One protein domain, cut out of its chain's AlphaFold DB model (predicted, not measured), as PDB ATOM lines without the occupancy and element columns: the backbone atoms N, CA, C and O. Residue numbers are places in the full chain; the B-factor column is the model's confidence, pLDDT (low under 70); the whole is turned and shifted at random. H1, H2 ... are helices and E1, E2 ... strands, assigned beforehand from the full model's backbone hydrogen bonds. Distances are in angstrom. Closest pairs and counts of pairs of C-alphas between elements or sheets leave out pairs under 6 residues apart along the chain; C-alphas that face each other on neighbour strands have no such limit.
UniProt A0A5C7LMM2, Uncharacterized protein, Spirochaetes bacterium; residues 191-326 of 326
ATOM      1  N   THR A 191      10.136 -46.979  18.198       94.94
ATOM      2  CA  THR A 191      11.298 -47.433  18.959       94.94
ATOM      3  C   THR A 191      11.333 -48.946  18.966       94.94
ATOM      4  O   THR A 191      10.395 -49.591  19.429       94.94
ATOM      5  N   ILE A 192      12.443 -49.503  18.495       91.94
ATOM      6  CA  ILE A 192      12.706 -50.942  18.509       91.94
ATOM      7  C   ILE A 192      14.030 -51.160  19.231       91.94
ATOM      8  O   ILE A 192      14.981 -50.414  19.020       91.94
ATOM      9  N   SER A 193      14.122 -52.159  20.109       91.31
ATOM     10  CA  SER A 193      15.407 -52.468  20.746       91.31
ATOM     11  C   SER A 193      16.427 -52.898  19.681       91.31
ATOM     12  O   SER A 193      16.074 -53.567  18.710       91.31
ATOM     13  N   ALA A 194      17.705 -52.560  19.855       88.69
ATOM     14  CA  ALA A 194      18.731 -52.960  18.890       88.69
ATOM     15  C   ALA A 194      18.810 -54.492  18.749       88.69
ATOM     16  O   ALA A 194      19.024 -54.998  17.656       88.69
ATOM     17  N   GLY A 195      18.554 -55.237  19.835       88.25
ATOM     18  CA  GLY A 195      18.480 -56.700  19.807       88.25
ATOM     19  C   GLY A 195      17.322 -57.238  18.960       88.25
ATOM     20  O   GLY A 195      17.507 -58.214  18.236       88.25
ATOM     21  N   ASN A 196      16.154 -56.588  19.008       90.81
ATOM     22  CA  ASN A 196      15.000 -56.965  18.188       90.81
ATOM     23  C   ASN A 196      15.265 -56.663  16.707       90.81
ATOM     24  O   ASN A 196      14.988 -57.502  15.855       90.81
ATOM     25  N   ALA A 197      15.862 -55.507  16.401       89.12
ATOM     26  CA  ALA A 197      16.275 -55.168  15.040       89.12
ATOM     27  C   ALA A 197      17.295 -56.177  14.482       89.12
ATOM     28  O   ALA A 197      17.135 -56.663  13.365       89.12
ATOM     29  N   ASP A 198      18.285 -56.570  15.287       88.19
ATOM     30  CA  ASP A 198      19.263 -57.608  14.942       88.19
ATOM     31  C   ASP A 198      18.613 -58.974  14.679       88.19
ATOM     32  O   ASP A 198      19.047 -59.711  13.792       88.19
ATOM     33  N   ALA A 199      17.599 -59.338  15.470       88.69
ATOM     34  CA  ALA A 199      16.856 -60.582  15.291       88.69
ATOM     35  C   ALA A 199      16.072 -60.572  13.969       88.69
ATOM     36  O   ALA A 199      16.167 -61.530  13.201       88.69
ATOM     37  N   MET A 200      15.385 -59.466  13.662       89.81
ATOM     38  CA  MET A 200      14.673 -59.290  12.393       89.81
ATOM     39  C   MET A 200      15.620 -59.282  11.189       89.81
ATOM     40  O   MET A 200      15.332 -59.909  10.174       89.81
ATOM     41  N   ALA A 201      16.780 -58.630  11.292       86.69
ATOM     42  CA  ALA A 201      17.756 -58.580  10.204       86.69
ATOM     43  C   ALA A 201      18.314 -59.971   9.842       86.69
ATOM     44  O   ALA A 201      18.692 -60.214   8.696       86.69
ATOM     45  N   LYS A 202      18.349 -60.900  10.807       87.31
ATOM     46  CA  LYS A 202      18.812 -62.284  10.612       87.31
ATOM     47  C   LYS A 202      17.722 -63.225  10.102       87.31
ATOM     48  O   LYS A 202      18.061 -64.310   9.630       87.31
ATOM     49  N   ASN A 203      16.449 -62.845  10.192       86.31
ATOM     50  CA  ASN A 203      15.341 -63.647   9.691       86.31
ATOM     51  C   ASN A 203      15.066 -63.300   8.209       86.31
ATOM     52  O   ASN A 203      14.705 -62.161   7.914       86.31
ATOM     53  N   PRO A 204      15.204 -64.258   7.268       84.75
ATOM     54  CA  PRO A 204      14.952 -64.034   5.842       84.75
ATOM     55  C   PRO A 204      13.537 -63.563   5.493       84.75
ATOM     56  O   PRO A 204      13.341 -63.018   4.411       84.75
ATOM     57  N   GLU A 205      12.544 -63.805   6.346       85.19
ATOM     58  CA  GLU A 205      11.157 -63.383   6.111       85.19
ATOM     59  C   GLU A 205      10.948 -61.903   6.438       85.19
ATOM     60  O   GLU A 205      10.166 -61.233   5.772       85.19
ATOM     61  N   THR A 206      11.704 -61.367   7.398       84.56
ATOM     62  CA  THR A 206      11.579 -59.977   7.862       84.56
ATOM     63  C   THR A 206      12.676 -59.053   7.333       84.56
ATOM     64  O   THR A 206      12.537 -57.837   7.419       84.56
ATOM     65  N   SER A 207      13.770 -59.599   6.793       82.88
ATOM     66  CA  SER A 207      14.935 -58.822   6.338       82.88
ATOM     67  C   SER A 207      14.896 -58.396   4.868       82.88
ATOM     68  O   SER A 207      15.794 -57.685   4.410       82.88
ATOM     69  N   LYS A 208      13.885 -58.826   4.105       80.19
ATOM     70  CA  LYS A 208      13.742 -58.461   2.689       80.19
ATOM     71  C   LYS A 208      13.431 -56.969   2.543       80.19
ATOM     72  O   LYS A 208      12.749 -56.382   3.374       80.19
ATOM     73  N   MET A 209      13.899 -56.354   1.463       74.62
ATOM     74  CA  MET A 209      13.398 -55.042   1.048       74.62
ATOM     75  C   MET A 209      12.274 -55.243   0.040       74.62
ATOM     76  O   MET A 209      12.465 -55.955  -0.952       74.62
ATOM     77  N   VAL A 210      11.132 -54.593   0.272       78.19
ATOM     78  CA  VAL A 210      10.054 -54.535  -0.716       78.19
ATOM     79  C   VAL A 210      10.547 -53.729  -1.911       78.19
ATOM     80  O   VAL A 210      10.942 -52.567  -1.793       78.19
ATOM     81  N   SER A 211      10.563 -54.373  -3.075       72.75
ATOM     82  CA  SER A 211      10.917 -53.717  -4.330       72.75
ATOM     83  C   SER A 211       9.662 -53.199  -5.023       72.75
ATOM     84  O   SER A 211       8.604 -53.795  -4.879       72.75
ATOM     85  N   GLU A 212       9.799 -52.165  -5.852       72.00
ATOM     86  CA  GLU A 212       8.698 -51.630  -6.674       72.00
ATOM     87  C   GLU A 212       8.021 -52.683  -7.580       72.00
ATOM     88  O   GLU A 212       6.877 -52.501  -7.977       72.00
ATOM     89  N   ASP A 213       8.702 -53.798  -7.881       75.06
ATOM     90  CA  ASP A 213       8.166 -54.892  -8.708       75.06
ATOM     91  C   ASP A 213       7.565 -56.044  -7.880       75.06
ATOM     92  O   ASP A 213       7.291 -57.108  -8.435       75.06
ATOM     93  N   ALA A 214       7.465 -55.901  -6.554       78.94
ATOM     94  CA  ALA A 214       6.936 -56.956  -5.695       78.94
ATOM     95  C   ALA A 214       5.438 -57.168  -5.957       78.94
ATOM     96  O   ALA A 214       4.682 -56.209  -6.129       78.94
ATOM     97  N   GLU A 215       5.003 -58.427  -5.976       84.94
ATOM     98  CA  GLU A 215       3.582 -58.743  -6.058       84.94
ATOM     99  C   GLU A 215       2.897 -58.384  -4.732       84.94
ATOM    100  O   GLU A 215       3.486 -58.510  -3.660       84.94
ATOM    101  N   GLN A 216       1.638 -57.947  -4.791       84.44
ATOM    102  CA  GLN A 216       0.890 -57.522  -3.601       84.44
ATOM    103  C   GLN A 216       0.837 -58.620  -2.521       84.44
ATOM    104  O   GLN A 216       0.945 -58.317  -1.337       84.44
ATOM    105  N   GLU A 217       0.728 -59.888  -2.930       86.00
ATOM    106  CA  GLU A 217       0.741 -61.045  -2.023       86.00
ATOM    107  C   GLU A 217       2.076 -61.173  -1.270       86.00
ATOM    108  O   GLU A 217       2.079 -61.448  -0.071       86.00
ATOM    109  N   ASP A 218       3.208 -60.894  -1.928       84.62
ATOM    110  CA  ASP A 218       4.528 -60.914  -1.290       84.62
ATOM    111  C   ASP A 218       4.682 -59.776  -0.271       84.62
ATOM    112  O   ASP A 218       5.265 -59.970   0.799       84.62
ATOM    113  N   VAL A 219       4.152 -58.591  -0.593       86.38
ATOM    114  CA  VAL A 219       4.163 -57.421   0.302       86.38
ATOM    115  C   VAL A 219       3.327 -57.688   1.552       86.38
ATOM    116  O   VAL A 219       3.778 -57.418   2.666       86.38
ATOM    117  N   GLU A 220       2.128 -58.248   1.381       88.44
ATOM    118  CA  GLU A 220       1.233 -58.613   2.482       88.44
ATOM    119  C   GLU A 220       1.854 -59.701   3.365       88.44
ATOM    120  O   GLU A 220       1.949 -59.516   4.578       88.44
ATOM    121  N   ALA A 221       2.378 -60.775   2.766       88.12
ATOM    122  CA  ALA A 221       3.039 -61.851   3.501       88.12
ATOM    123  C   ALA A 221       4.253 -61.354   4.302       88.12
ATOM    124  O   ALA A 221       4.475 -61.776   5.440       88.12
ATOM    125  N   GLN A 222       5.041 -60.435   3.735       87.69
ATOM    126  CA  GLN A 222       6.160 -59.832   4.448       87.69
ATOM    127  C   GLN A 222       5.689 -58.952   5.615       87.69
ATOM    128  O   GLN A 222       6.265 -59.024   6.703       87.69
ATOM    129  N   SER A 223       4.663 -58.128   5.404       91.19
ATOM    130  CA  SER A 223       4.100 -57.272   6.452       91.19
ATOM    131  C   SER A 223       3.582 -58.107   7.632       91.19
ATOM    132  O   SER A 223       3.945 -57.852   8.782       91.19
ATOM    133  N   GLU A 224       2.845 -59.187   7.347       92.38
ATOM    134  CA  GLU A 224       2.367 -60.138   8.359       92.38
ATOM    135  C   GLU A 224       3.519 -60.804   9.125       92.38
ATOM    136  O   GLU A 224       3.470 -60.908  10.354       92.38
ATOM    137  N   ALA A 225       4.587 -61.209   8.428       91.19
ATOM    138  CA  ALA A 225       5.769 -61.795   9.059       91.19
ATOM    139  C   ALA A 225       6.482 -60.803   9.996       91.19
ATOM    140  O   ALA A 225       6.932 -61.188  11.077       91.19
ATOM    141  N   ILE A 226       6.566 -59.524   9.616       92.62
ATOM    142  CA  ILE A 226       7.157 -58.464  10.446       92.62
ATOM    143  C   ILE A 226       6.296 -58.201  11.686       92.62
ATOM    144  O   ILE A 226       6.831 -58.162  12.797       92.62
ATOM    145  N   GLU A 227       4.975 -58.060  11.528       93.19
ATOM    146  CA  GLU A 227       4.059 -57.852  12.656       93.19
ATOM    147  C   GLU A 227       4.130 -59.025  13.647       93.19
ATOM    148  O   GLU A 227       4.233 -58.808  14.862       93.19
ATOM    149  N   ALA A 228       4.125 -60.262  13.139       91.69
ATOM    150  CA  ALA A 228       4.235 -61.470  13.949       91.69
ATOM    151  C   ALA A 228       5.568 -61.522  14.707       91.69
ATOM    152  O   ALA A 228       5.568 -61.669  15.930       91.69
ATOM    153  N   ALA A 229       6.694 -61.317  14.016       92.31
ATOM    154  CA  ALA A 229       8.019 -61.348  14.631       92.31
ATOM    155  C   ALA A 229       8.181 -60.278  15.721       92.31
ATOM    156  O   ALA A 229       8.720 -60.551  16.791       92.31
ATOM    157  N   LEU A 230       7.688 -59.058  15.492       92.81
ATOM    158  CA  LEU A 230       7.736 -57.994  16.497       92.81
ATOM    159  C   LEU A 230       6.843 -58.297  17.701       92.81
ATOM    160  O   LEU A 230       7.237 -58.038  18.839       92.81
ATOM    161  N   THR A 231       5.674 -58.892  17.467       91.38
ATOM    162  CA  THR A 231       4.771 -59.322  18.540       91.38
ATOM    163  C   THR A 231       5.396 -60.429  19.394       91.38
ATOM    164  O   THR A 231       5.296 -60.378  20.617       91.38
ATOM    165  N   GLU A 232       6.096 -61.391  18.783       91.06
ATOM    166  CA  GLU A 232       6.863 -62.423  19.500       91.06
ATOM    167  C   GLU A 232       8.026 -61.847  20.320       91.06
ATOM    168  O   GLU A 232       8.438 -62.433  21.320       91.06
ATOM    169  N   LEU A 233       8.540 -60.682  19.918       90.06
ATOM    170  CA  LEU A 233       9.592 -59.935  20.608       90.06
ATOM    171  C   LEU A 233       9.047 -58.924  21.636       90.06
ATOM    172  O   LEU A 233       9.764 -57.992  22.018       90.06
ATOM    173  N   ASP A 234       7.791 -59.095  22.066       90.75
ATOM    174  CA  ASP A 234       7.081 -58.256  23.041       90.75
ATOM    175  C   ASP A 234       6.990 -56.765  22.647       90.75
ATOM    176  O   ASP A 234       6.833 -55.882  23.500       90.75
ATOM    177  N   VAL A 235       7.074 -56.447  21.351       91.06
ATOM    178  CA  VAL A 235       6.849 -55.083  20.858       91.06
ATOM    179  C   VAL A 235       5.343 -54.792  20.863       91.06
ATOM    180  O   VAL A 235       4.551 -55.633  20.429       91.06
ATOM    181  N   PRO A 236       4.896 -53.621  21.366       92.62
ATOM    182  CA  PRO A 236       3.475 -53.300  21.416       92.62
ATOM    183  C   PRO A 236       2.815 -53.381  20.038       92.62
ATOM    184  O   PRO A 236       3.317 -52.798  19.085       92.62
ATOM    185  N   LEU A 237       1.632 -54.001  19.961       91.75
ATOM    186  CA  LEU A 237       0.925 -54.263  18.697       91.75
ATOM    187  C   LEU A 237       0.781 -53.033  17.784       91.75
ATOM    188  O   LEU A 237       0.870 -53.158  16.571       91.75
ATOM    189  N   HIS A 238       0.557 -51.843  18.348       91.06
ATOM    190  CA  HIS A 238       0.462 -50.615  17.551       91.06
ATOM    191  C   HIS A 238       1.800 -50.234  16.895       91.06
ATOM    192  O   HIS A 238       1.798 -49.845  15.736       91.06
ATOM    193  N   VAL A 239       2.924 -50.410  17.601       92.12
ATOM    194  CA  VAL A 239       4.279 -50.207  17.061       92.12
ATOM    195  C   VAL A 239       4.583 -51.273  16.016       92.12
ATOM    196  O   VAL A 239       5.110 -50.943  14.963       92.12
ATOM    197  N   SER A 240       4.222 -52.533  16.279       92.94
ATOM    198  CA  SER A 240       4.418 -53.634  15.328       92.94
ATOM    199  C   SER A 240       3.696 -53.375  14.008       92.94
ATOM    200  O   SER A 240       4.298 -53.535  12.953       92.94
ATOM    201  N   LYS A 241       2.442 -52.909  14.068       92.50
ATOM    202  CA  LYS A 241       1.646 -52.551  12.887       92.50
ATOM    203  C   LYS A 241       2.203 -51.351  12.142       92.50
ATOM    204  O   LYS A 241       2.413 -51.434  10.944       92.50
ATOM    205  N   GLU A 242       2.488 -50.258  12.848       92.88
ATOM    206  CA  GLU A 242       3.029 -49.050  12.215       92.88
ATOM    207  C   GLU A 242       4.405 -49.319  11.585       92.88
ATOM    208  O   GLU A 242       4.706 -48.800  10.514       92.88
ATOM    209  N   PHE A 243       5.221 -50.184  12.197       92.94
ATOM    210  CA  PHE A 243       6.490 -50.616  11.622       92.94
ATOM    211  C   PHE A 243       6.310 -51.544  10.415       92.94
ATOM    212  O   PHE A 243       7.004 -51.373   9.418       92.94
ATOM    213  N   ALA A 244       5.386 -52.505  10.477       92.12
ATOM    214  CA  ALA A 244       5.077 -53.381   9.347       92.12
ATOM    215  C   ALA A 244       4.562 -52.576   8.140       92.12
ATOM    216  O   ALA A 244       5.081 -52.738   7.036       92.12
ATOM    217  N   ASP A 245       3.660 -51.618   8.377       91.81
ATOM    218  CA  ASP A 245       3.166 -50.669   7.370       91.81
ATOM    219  C   ASP A 245       4.296 -49.819   6.768       91.81
ATOM    220  O   ASP A 245       4.267 -49.472   5.585       91.81
ATOM    221  N   LEU A 246       5.299 -49.453   7.570       92.06
ATOM    222  CA  LEU A 246       6.459 -48.705   7.095       92.06
ATOM    223  C   LEU A 246       7.346 -49.559   6.184       92.06
ATOM    224  O   LEU A 246       7.799 -49.099   5.138       92.06
ATOM    225  N   MET A 247       7.579 -50.808   6.586       89.94
ATOM    226  CA  MET A 247       8.438 -51.757   5.880       89.94
ATOM    227  C   MET A 247       7.779 -52.358   4.633       89.94
ATOM    228  O   MET A 247       8.487 -52.861   3.763       89.94
ATOM    229  N   SER A 248       6.449 -52.290   4.517       90.38
ATOM    230  CA  SER A 248       5.714 -52.735   3.328       90.38
ATOM    231  C   SER A 248       5.816 -51.763   2.149       90.38
ATOM    232  O   SER A 248       5.338 -52.059   1.056       90.38
ATOM    233  N   VAL A 249       6.391 -50.576   2.357       91.81
ATOM    234  CA  VAL A 249       6.451 -49.524   1.340       91.81
ATOM    235  C   VAL A 249       7.718 -49.685   0.495       91.81
ATOM    236  O   VAL A 249       8.811 -49.820   1.059       91.81
ATOM    237  N   PRO A 250       7.619 -49.635  -0.848       90.25
ATOM    238  CA  PRO A 250       8.789 -49.676  -1.711       90.25
ATOM    239  C   PRO A 250       9.806 -48.588  -1.356       90.25
ATOM    240  O   PRO A 250       9.478 -47.408  -1.225       90.25
ATOM    241  N   THR A 251      11.066 -48.996  -1.206       91.50
ATOM    242  CA  THR A 251      12.171 -48.069  -0.939       91.50
ATOM    243  C   THR A 251      12.777 -47.591  -2.256       91.50
ATOM    244  O   THR A 251      13.370 -48.382  -2.986       91.50
ATOM    245  N   THR A 252      12.677 -46.292  -2.542       92.25
ATOM    246  CA  THR A 252      13.251 -45.648  -3.737       92.25
ATOM    247  C   THR A 252      14.760 -45.455  -3.601       92.25
ATOM    248  O   THR A 252      15.524 -45.706  -4.534       92.25
ATOM    249  N   ALA A 253      15.209 -45.035  -2.419       93.50
ATOM    250  CA  ALA A 253      16.618 -44.885  -2.082       93.50
ATOM    251  C   ALA A 253      16.837 -45.134  -0.588       93.50
ATOM    252  O   ALA A 253      15.937 -44.934   0.228       93.50
ATOM    253  N   SER A 254      18.039 -45.568  -0.218       95.25
ATOM    254  CA  SER A 254      18.398 -45.755   1.189       95.25
ATOM    255  C   SER A 254      19.820 -45.314   1.473       95.25
ATOM    256  O   SER A 254      20.688 -45.443   0.612       95.25
ATOM    257  N   VAL A 255      20.080 -44.888   2.701       96.81
ATOM    258  CA  VAL A 255      21.399 -44.469   3.170       96.81
ATOM    259  C   VAL A 255      21.777 -45.269   4.396       96.81
ATOM    260  O   VAL A 255      20.944 -45.501   5.271       96.81
ATOM    261  N   GLN A 256      23.045 -45.647   4.467       95.56
ATOM    262  CA  GLN A 256      23.673 -46.141   5.684       95.56
ATOM    263  C   GLN A 256      24.920 -45.309   5.943       95.56
ATOM    264  O   GLN A 256      25.775 -45.205   5.061       95.56
ATOM    265  N   ALA A 257      25.013 -44.712   7.128       96.88
ATOM    266  CA  ALA A 257      26.149 -43.888   7.516       96.88
ATOM    267  C   ALA A 257      26.625 -44.216   8.931       96.88
ATOM    268  O   ALA A 257      25.823 -44.442   9.831       96.88
ATOM    269  N   VAL A 258      27.935 -44.214   9.135       96.06
ATOM    270  CA  VAL A 258      28.595 -44.418  10.429       96.06
ATOM    271  C   VAL A 258      29.496 -43.230  10.733       96.06
ATOM    272  O   VAL A 258      29.782 -42.414   9.854       96.06
ATOM    273  N   LEU A 259      29.927 -43.113  11.986       96.31
ATOM    274  CA  LEU A 259      30.776 -42.015  12.419       96.31
ATOM    275  C   LEU A 259      32.132 -42.542  12.875       96.31
ATOM    276  O   LEU A 259      32.218 -43.396  13.755       96.31
ATOM    277  N   ASP A 260      33.187 -41.977  12.302       94.81
ATOM    278  CA  ASP A 260      34.535 -42.091  12.831       94.81
ATOM    279  C   ASP A 260      34.797 -40.949  13.811       94.81
ATOM    280  O   ASP A 260      34.537 -39.788  13.497       94.81
ATOM    281  N   TYR A 261      35.378 -41.249  14.966       94.88
ATOM    282  CA  TYR A 261      35.690 -40.268  16.002       94.88
ATOM    283  C   TYR A 261      37.154 -40.368  16.417       94.88
ATOM    284  O   TYR A 261      37.643 -41.453  16.743       94.88
ATOM    285  N   ALA A 262      37.862 -39.239  16.418       93.19
ATOM    286  CA  ALA A 262      39.229 -39.164  16.906       93.19
ATOM    287  C   ALA A 262      39.241 -39.125  18.443       93.19
ATOM    288  O   ALA A 262      38.620 -38.269  19.071       93.19
ATOM    289  N   SER A 263      39.966 -40.059  19.055       89.50
ATOM    290  CA  SER A 263      40.168 -40.132  20.503       89.50
ATOM    291  C   SER A 263      41.653 -40.228  20.846       89.50
ATOM    292  O   SER A 263      42.480 -40.532  19.985       89.50
ATOM    293  N   ASP A 264      41.991 -40.082  22.128       87.62
ATOM    294  CA  ASP A 264      43.360 -40.278  22.632       87.62
ATOM    295  C   ASP A 264      43.913 -41.692  22.355       87.62
ATOM    296  O   ASP A 264      45.123 -41.912  22.392       87.62
ATOM    297  N   ARG A 265      43.037 -42.670  22.077       85.88
ATOM    298  CA  ARG A 265      43.395 -44.062  21.750       85.88
ATOM    299  C   ARG A 265      43.470 -44.329  20.242       85.88
ATOM    300  O   ARG A 265      43.678 -45.472  19.840       85.88
ATOM    301  N   GLY A 266      43.302 -43.297  19.421       88.19
ATOM    302  CA  GLY A 266      43.180 -43.393  17.971       88.19
ATOM    303  C   GLY A 266      41.747 -43.179  17.492       88.19
ATOM    304  O   GLY A 266      40.869 -42.750  18.247       88.19
ATOM    305  N   ARG A 267      41.516 -43.453  16.207       90.00
ATOM    306  CA  ARG A 267      40.187 -43.366  15.602       90.00
ATOM    307  C   ARG A 267      39.370 -44.612  15.911       90.00
ATOM    308  O   ARG A 267      39.865 -45.728  15.782       90.00
ATOM    309  N   ILE A 268      38.120 -44.397  16.295       92.12
ATOM    310  CA  ILE A 268      37.111 -45.445  16.437       92.12
ATOM    311  C   ILE A 268      35.996 -45.210  15.423       92.12
ATOM    312  O   ILE A 268      35.730 -44.063  15.076       92.12
ATOM    313  N   THR A 269      35.326 -46.273  14.994       92.81
ATOM    314  CA  THR A 269      34.120 -46.202  14.159       92.81
ATOM    315  C   THR A 269      32.942 -46.719  14.973       92.81
ATOM    316  O   THR A 269      33.070 -47.744  15.649       92.81
ATOM    317  N   THR A 270      31.806 -46.023  14.928       92.50
ATOM    318  CA  THR A 270      30.614 -46.422  15.682       92.50
ATOM    319  C   THR A 270      30.112 -47.799  15.261       92.50
ATOM    320  O   THR A 270      30.025 -48.120  14.077       92.50
ATOM    321  N   SER A 271      29.719 -48.616  16.240       88.19
ATOM    322  CA  SER A 271      29.185 -49.965  15.971       88.19
ATOM    323  C   SER A 271      27.774 -49.985  15.362       88.19
ATOM    324  O   SER A 271      27.338 -51.011  14.844       88.19
ATOM    325  N   LEU A 272      27.057 -48.861  15.434       89.75
ATOM    326  CA  LEU A 272      25.756 -48.624  14.808       89.75
ATOM    327  C   LEU A 272      25.811 -47.320  14.007       89.75
ATOM    328  O   LEU A 272      26.695 -46.487  14.223       89.75
ATOM    329  N   GLY A 273      24.856 -47.151  13.097       94.25
ATOM    330  CA  GLY A 273      24.830 -46.039  12.155       94.25
ATOM    331  C   GLY A 273      23.463 -45.383  12.010       94.25
ATOM    332  O   GLY A 273      22.471 -45.838  12.580       94.25
ATOM    333  N   ILE A 274      23.438 -44.317  11.220       97.69
ATOM    334  CA  ILE A 274      22.224 -43.682  10.718       97.69
ATOM    335  C   ILE A 274      21.731 -44.491   9.522       97.69
ATOM    336  O   ILE A 274      22.499 -44.773   8.598       97.69
ATOM    337  N   GLY A 275      20.449 -44.835   9.533       97.38
ATOM    338  CA  GLY A 275      19.717 -45.268   8.355       97.38
ATOM    339  C   GLY A 275      18.849 -44.129   7.834       97.38
ATOM    340  O   GLY A 275      18.247 -43.400   8.614       97.38
ATOM    341  N   VAL A 276      18.751 -43.971   6.520       98.19
ATOM    342  CA  VAL A 276      17.726 -43.114   5.905       98.19
ATOM    343  C   VAL A 276      17.016 -43.930   4.841       98.19
ATOM    344  O   VAL A 276      17.677 -44.622   4.071       98.19
ATOM    345  N   ALA A 277      15.693 -43.868   4.796       96.94
ATOM    346  CA  ALA A 277      14.894 -44.518   3.767       96.94
ATOM    347  C   ALA A 277      13.977 -43.494   3.099       96.94
ATOM    348  O   ALA A 277      13.256 -42.761   3.777       96.94
ATOM    349  N   PHE A 278      14.017 -43.464   1.770       96.69
ATOM    350  CA  PHE A 278      13.108 -42.708   0.919       96.69
ATOM    351  C   PHE A 278      12.020 -43.667   0.451       96.69
ATOM    352  O   PHE A 278      12.285 -44.559  -0.358       96.69
ATOM    353  N   LEU A 279      10.832 -43.531   1.031       94.94
ATOM    354  CA  LEU A 279       9.728 -44.470   0.873       94.94
ATOM    355  C   LEU A 279       8.693 -43.899  -0.092       94.94
ATOM    356  O   LEU A 279       8.152 -42.812   0.149       94.94
ATOM    357  N   ASP A 280       8.403 -44.633  -1.165       91.94
ATOM    358  CA  ASP A 280       7.482 -44.180  -2.206       91.94
ATOM    359  C   ASP A 280       6.100 -43.839  -1.618       91.94
ATOM    360  O   ASP A 280       5.501 -44.608  -0.865       91.94
ATOM    361  N   GLY A 281       5.624 -42.624  -1.892       91.75
ATOM    362  CA  GLY A 281       4.363 -42.102  -1.359       91.75
ATOM    363  C   GLY A 281       4.282 -41.926   0.169       91.75
ATOM    364  O   GLY A 281       3.225 -41.528   0.661       91.75
ATOM    365  N   LYS A 282       5.351 -42.198   0.934       94.75
ATOM    366  CA  LYS A 282       5.376 -42.084   2.410       94.75
ATOM    367  C   LYS A 282       6.405 -41.104   2.956       94.75
ATOM    368  O   LYS A 282       6.295 -40.734   4.122       94.75
ATOM    369  N   GLY A 283       7.356 -40.666   2.136       96.56
ATOM    370  CA  GLY A 283       8.342 -39.661   2.517       96.56
ATOM    371  C   GLY A 283       9.627 -40.251   3.091       96.56
ATOM    372  O   GLY A 283       9.961 -41.412   2.856       96.56
ATOM    373  N   VAL A 284      10.380 -39.421   3.812       98.06
ATOM    374  CA  VAL A 284      11.695 -39.784   4.362       98.06
ATOM    375  C   VAL A 284      11.576 -40.228   5.812       98.06
ATOM    376  O   VAL A 284      10.994 -39.519   6.637       98.06
ATOM    377  N   VAL A 285      12.198 -41.359   6.133       98.19
ATOM    378  CA  VAL A 285      12.399 -41.842   7.503       98.19
ATOM    379  C   VAL A 285      13.881 -41.822   7.820       98.19
ATOM    380  O   VAL A 285      14.692 -42.299   7.026       98.19
ATOM    381  N   VAL A 286      14.232 -41.325   9.001       98.44
ATOM    382  CA  VAL A 286      15.588 -41.414   9.548       98.44
ATOM    383  C   VAL A 286      15.565 -42.385  10.719       98.44
ATOM    384  O   VAL A 286      14.694 -42.300  11.585       98.44
ATOM    385  N   SER A 287      16.521 -43.305  10.759       97.75
ATOM    386  CA  SER A 287      16.752 -44.187  11.890       97.75
ATOM    387  C   SER A 287      18.128 -43.975  12.498       97.75
ATOM    388  O   SER A 287      19.105 -43.737  11.792       97.75
ATOM    389  N   TYR A 288      18.213 -44.030  13.823       97.50
ATOM    390  CA  TYR A 288      19.476 -43.846  14.535       97.50
ATOM    391  C   TYR A 288      19.472 -44.549  15.896       97.50
ATOM    392  O   TYR A 288      18.411 -44.740  16.505       97.50
ATOM    393  N   PRO A 289      20.650 -44.962  16.391       95.25
ATOM    394  CA  PRO A 289      20.782 -45.600  17.685       95.25
ATOM    395  C   PRO A 289      20.640 -44.593  18.822       95.25
ATOM    396  O   PRO A 289      21.144 -43.478  18.762       95.25
ATOM    397  N   VAL A 290      20.038 -45.027  19.920       93.38
ATOM    398  CA  VAL A 290      19.942 -44.268  21.169       93.38
ATOM    399  C   VAL A 290      20.167 -45.199  22.344       93.38
ATOM    400  O   VAL A 290      19.759 -46.359  22.327       93.38
ATOM    401  N   GLY A 291      20.802 -44.683  23.391       84.88
ATOM    402  CA  GLY A 291      21.132 -45.442  24.596       84.88
ATOM    403  C   GLY A 291      22.636 -45.626  24.786       84.88
ATOM    404  O   GLY A 291      23.427 -45.589  23.850       84.88
ATOM    405  N   LYS A 292      23.043 -45.806  26.046       73.44
ATOM    406  CA  LYS A 292      24.457 -45.728  26.458       73.44
ATOM    407  C   LYS A 292      25.187 -47.066  26.433       73.44
ATOM    408  O   LYS A 292      26.409 -47.101  26.418       73.44
ATOM    409  N   THR A 293      24.468 -48.184  26.479       75.94
ATOM    410  CA  THR A 293      25.079 -49.519  26.563       75.94
ATOM    411  C   THR A 293      24.449 -50.449  25.549       75.94
ATOM    412  O   THR A 293      23.265 -50.315  25.264       75.94
ATOM    413  N   ALA A 294      25.194 -51.447  25.069       71.81
ATOM    414  CA  ALA A 294      24.678 -52.437  24.119       71.81
ATOM    415  C   ALA A 294      23.338 -53.071  24.556       71.81
ATOM    416  O   ALA A 294      22.494 -53.358  23.720       71.81
ATOM    417  N   ARG A 295      23.105 -53.221  25.871       71.19
ATOM    418  CA  ARG A 295      21.865 -53.784  26.440       71.19
ATOM    419  C   ARG A 295      20.679 -52.820  26.488       71.19
ATOM    420  O   ARG A 295      19.556 -53.267  26.662       71.19
ATOM    421  N   THR A 296      20.933 -51.518  26.424       82.19
ATOM    422  CA  THR A 296      19.900 -50.466  26.491       82.19
ATOM    423  C   THR A 296      19.731 -49.738  25.164       82.19
ATOM    424  O   THR A 296      18.927 -48.813  25.076       82.19
ATOM    425  N   ARG A 297      20.490 -50.141  24.136       89.00
ATOM    426  CA  ARG A 297      20.414 -49.543  22.811       89.00
ATOM    427  C   ARG A 297      19.081 -49.868  22.163       89.00
ATOM    428  O   ARG A 297      18.660 -51.023  22.108       89.00
ATOM    429  N   SER A 298      18.454 -48.826  21.651       93.69
ATOM    430  CA  SER A 298      17.281 -48.892  20.793       93.69
ATOM    431  C   SER A 298      17.584 -48.165  19.492       93.69
ATOM    432  O   SER A 298      18.496 -47.344  19.442       93.69
ATOM    433  N   LEU A 299      16.830 -48.474  18.451       94.88
ATOM    434  CA  LEU A 299      16.775 -47.720  17.213       94.88
ATOM    435  C   LEU A 299      15.500 -46.887  17.244       94.88
ATOM    436  O   LEU A 299      14.408 -47.425  17.458       94.88
ATOM    437  N   TYR A 300      15.651 -45.580  17.075       97.19
ATOM    438  CA  TYR A 300      14.526 -44.708  16.770       97.19
ATOM    439  C   TYR A 300      14.313 -44.687  15.269       97.19
ATOM    440  O   TYR A 300      15.283 -44.745  14.522       97.19
ATOM    441  N   TYR A 301      13.054 -44.600  14.853       97.50
ATOM    442  CA  TYR A 301      12.640 -44.283  13.490       97.50
ATOM    443  C   TYR A 301      11.780 -43.030  13.587       97.50
ATOM    444  O   TYR A 301      10.783 -43.024  14.308       97.50
ATOM    445  N   VAL A 302      12.204 -41.959  12.929       98.25
ATOM    446  CA  VAL A 302      11.595 -40.629  13.027       98.25
ATOM    447  C   VAL A 302      11.339 -40.044  11.638       98.25
ATOM    448  O   VAL A 302      11.959 -40.489  10.664       98.25
ATOM    449  N   PRO A 303      10.471 -39.024  11.530       98.25
ATOM    450  CA  PRO A 303      10.359 -38.223  10.317       98.25
ATOM    451  C   PRO A 303      11.718 -37.676   9.864       98.25
ATOM    452  O   PRO A 303      12.494 -37.163  10.670       98.25
ATOM    453  N   GLY A 304      12.000 -37.745   8.563       97.88
ATOM    454  CA  GLY A 304      13.201 -37.179   7.941       97.88
ATOM    455  C   GLY A 304      13.134 -35.668   7.734       97.88
ATOM    456  O   GLY A 304      13.445 -35.166   6.656       97.88
ATOM    457  N   ASP A 305      12.697 -34.934   8.755       97.44
ATOM    458  CA  ASP A 305      12.810 -33.482   8.794       97.44
ATOM    459  C   ASP A 305      14.191 -33.053   9.318       97.44
ATOM    460  O   ASP A 305      15.025 -33.875   9.704       97.44
ATOM    461  N   THR A 306      14.457 -31.744   9.334       97.12
ATOM    462  CA  THR A 306      15.740 -31.222   9.828       97.12
ATOM    463  C   THR A 306      16.024 -31.692  11.255       97.12
ATOM    464  O   THR A 306      17.159 -32.037  11.563       97.12
ATOM    465  N   LYS A 307      15.006 -31.780  12.120       97.81
ATOM    466  CA  LYS A 307      15.197 -32.240  13.494       97.81
ATOM    467  C   LYS A 307      15.641 -33.705  13.523       97.81
ATOM    468  O   LYS A 307      16.589 -34.019  14.235       97.81
ATOM    469  N   GLY A 308      15.010 -34.577  12.738       98.06
ATOM    470  CA  GLY A 308      15.369 -35.992  12.648       98.06
ATOM    471  C   GLY A 308      16.820 -36.209  12.215       98.06
ATOM    472  O   GLY A 308      17.525 -37.010  12.826       98.06
ATOM    473  N   PHE A 309      17.297 -35.448  11.225       98.50
ATOM    474  CA  PHE A 309      18.700 -35.485  10.795       98.50
ATOM    475  C   PHE A 309      19.669 -34.979  11.871       98.50
ATOM    476  O   PHE A 309      20.707 -35.599  12.103       98.50
ATOM    477  N   VAL A 310      19.336 -33.877  12.545       98.44
ATOM    478  CA  VAL A 310      20.178 -33.311  13.607       98.44
ATOM    479  C   VAL A 310      20.266 -34.253  14.805       98.44
ATOM    480  O   VAL A 310      21.373 -34.570  15.239       98.44
ATOM    481  N   ASP A 311      19.129 -34.769  15.279       98.31
ATOM    482  CA  ASP A 311      19.082 -35.736  16.379       98.31
ATOM    483  C   ASP A 311      19.909 -36.991  16.050       98.31
ATOM    484  O   ASP A 311      20.618 -37.514  16.909       98.31
ATOM    485  N   ALA A 312      19.856 -37.464  14.799       98.25
ATOM    486  CA  ALA A 312      20.613 -38.628  14.350       98.25
ATOM    487  C   ALA A 312      22.132 -38.399  14.415       98.25
ATOM    488  O   ALA A 312      22.873 -39.259  14.899       98.25
ATOM    489  N   VAL A 313      22.604 -37.231  13.965       98.25
ATOM    490  CA  VAL A 313      24.024 -36.856  14.032       98.25
ATOM    491  C   VAL A 313      24.477 -36.712  15.484       98.25
ATOM    492  O   VAL A 313      25.519 -37.253  15.857       98.25
ATOM    493  N   GLU A 314      23.690 -36.033  16.322       97.38
ATOM    494  CA  GLU A 314      23.978 -35.899  17.754       97.38
ATOM    495  C   GLU A 314      24.077 -37.264  18.439       97.38
ATOM    496  O   GLU A 314      25.041 -37.527  19.162       97.38
ATOM    497  N   ALA A 315      23.137 -38.165  18.149       96.62
ATOM    498  CA  ALA A 315      23.116 -39.502  18.717       96.62
ATOM    499  C   ALA A 315      24.355 -40.331  18.333       96.62
ATOM    500  O   ALA A 315      24.902 -41.040  19.182       96.62
ATOM    501  N   LEU A 316      24.847 -40.220  17.092       96.12
ATOM    502  CA  LEU A 316      26.082 -40.891  16.666       96.12
ATOM    503  C   LEU A 316      27.331 -40.300  17.323       96.12
ATOM    504  O   LEU A 316      28.210 -41.058  17.735       96.12
ATOM    505  N   VAL A 317      27.416 -38.974  17.453       95.50
ATOM    506  CA  VAL A 317      28.534 -38.317  18.150       95.50
ATOM    507  C   VAL A 317      28.577 -38.750  19.617       95.50
ATOM    508  O   VAL A 317      29.643 -39.081  20.141       95.50
ATOM    509  N   ASP A 318      27.425 -38.795  20.283       94.19
ATOM    510  CA  ASP A 318      27.329 -39.245  21.670       94.19
ATOM    511  C   ASP A 318      27.660 -40.733  21.817       94.19
ATOM    512  O   ASP A 318      28.392 -41.111  22.738       94.19
ATOM    513  N   LEU A 319      27.188 -41.578  20.894       93.25
ATOM    514  CA  LEU A 319      27.548 -42.992  20.855       93.25
ATOM    515  C   LEU A 319      29.063 -43.170  20.719       93.25
ATOM    516  O   LEU A 319      29.658 -43.912  21.501       93.25
ATOM    517  N   ALA A 320      29.693 -42.458  19.785       93.31
ATOM    518  CA  ALA A 320      31.131 -42.538  19.574       93.31
ATOM    519  C   ALA A 320      31.910 -42.113  20.823       93.31
ATOM    520  O   ALA A 320      32.823 -42.810  21.254       93.31
ATOM    521  N   ARG A 321      31.514 -41.024  21.490       91.75
ATOM    522  CA  ARG A 321      32.154 -40.598  22.748       91.75
ATOM    523  C   ARG A 321      32.075 -41.660  23.839       91.75
ATOM    524  O   ARG A 321      33.046 -41.863  24.567       91.75
ATOM    525  N   VAL A 322      30.935 -42.340  23.958       90.69
ATOM    526  CA  VAL A 322      30.767 -43.440  24.915       90.69
ATOM    527  C   VAL A 322      31.660 -44.626  24.549       90.69
ATOM    528  O   VAL A 322      32.301 -45.190  25.431       90.69
ATOM    529  N   GLU A 323      31.736 -44.987  23.268       90.50
ATOM    530  CA  GLU A 323      32.573 -46.093  22.786       90.50
ATOM    531  C   GLU A 323      34.077 -45.783  22.880       90.50
ATOM    532  O   GLU A 323      34.863 -46.685  23.153       90.50
ATOM    533  N   ALA A 324      34.478 -44.516  22.749       88.38
ATOM    534  CA  ALA A 324      35.864 -44.075  22.922       88.38
ATOM    535  C   ALA A 324      36.301 -44.036  24.397       88.38
ATOM    536  O   ALA A 324      37.481 -44.218  24.701       88.38
ATOM    537  N   GLY A 325      35.362 -43.754  25.309       82.00
ATOM    538  CA  GLY A 325      35.620 -43.618  26.745       82.00
ATOM    539  C   GLY A 325      35.572 -44.923  27.547       82.00
ATOM    540  O   GLY A 325      36.011 -44.922  28.699       82.00
ATOM    541  N   GLY A 326      35.035 -46.007  26.972       59.81
ATOM    542  CA  GLY A 326      35.031 -47.353  27.567       59.81
ATOM    543  C   GLY A 326      36.412 -47.993  27.562       59.81
ATOM    544  O   GLY A 326      36.825 -48.537  28.607       59.81
TER     545      GLY A 326
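What this domain is: This is residues 191 to 326 of the 326 residues of an uncharacterized protein of Spirochaetes bacterium (UniProt A0A5C7LMM2). A curled, twisted sheet of six strands has the long helix H4 packed on one face and the short helix H1 standing up from the opposite face, while H2 and H3, a helical hairpin, lie at one end of the long axis. The long hairpin of E2 and E3 reaches out to the other end, with the last part of H4 beside it. The printed part has 136 residues, with four named helices and six named strands in the order E1 H1 H2 H3 E2 E3 E4 E5 E6 H4. The sheet runs E1 E6 E5 E4 E2 E3, antiparallel throughout, and the class is mixed, helices and strands. The whole is compact, with a radius of gyration of the C-alphas of 15.9 A, yet elongated, spanning 53 by 29 by 23 A.

Where its parts are: Start with the sheet. Find C-alpha 251 at (12.171, -48.069, -0.939); from there E2, residues 251 to 263, runs 36.1 A to C-alpha 263 at (40.168, -40.132, 20.503). Next come E3, residues 266 to 269, E4, 274 to 279, E5, 283 to 290, 22.4 A long, and E6, 298 to 303. E1 is residues 191 to 193. Look for H4 at residues 306 to 325, 28.9 A long, ending at C-alpha 325 at (35.620, -43.618, 26.745). H1 is residues 194 to 202, H2 is 216 to 232, 24.4 A long, and H3 is 237 to 247, 15.1 A long.

How they stand to each other: E4, E5 and E6 form a meander, each strand the antiparallel neighbour of the one before; look at N 285 and O 277, 2.9 A, and N 300 and O 288, 2.9 A. The pairing of E2 is staggered: residues 251 to 257 pair with E4, with N 255 and O 276 at 2.8 A, and residues 260 to 263 with E3, with N 261 and O 268 at 2.8 A. At the other edge E1 pairs with E6, N 299 and O 192 at 2.7 A. H4 is on the sheet; the closest C-alphas to E5 are Ala 312 and Tyr 288, 5.3 A. H1 is on the opposite face and stands up from the sheet at 72 degrees, over E1. H2 is not on the sheet; it touches H3 in a helical hairpin, closest at the C-alphas of Ser 223 and Ala 244, 4.9 A. In every helix each O i to N i+4 pair is within hydrogen-bond range.

The domain as a whole: The C-alphas of Glu 217 and Asp 264 are the two farthest apart, 53.4 A. The printed part has no cut and ends at residue 326, the chain's last. The link from H1 to H2, residues 203 to 215, is long. Mean pLDDT of the printed part is 90.7; residue 326 is under 70.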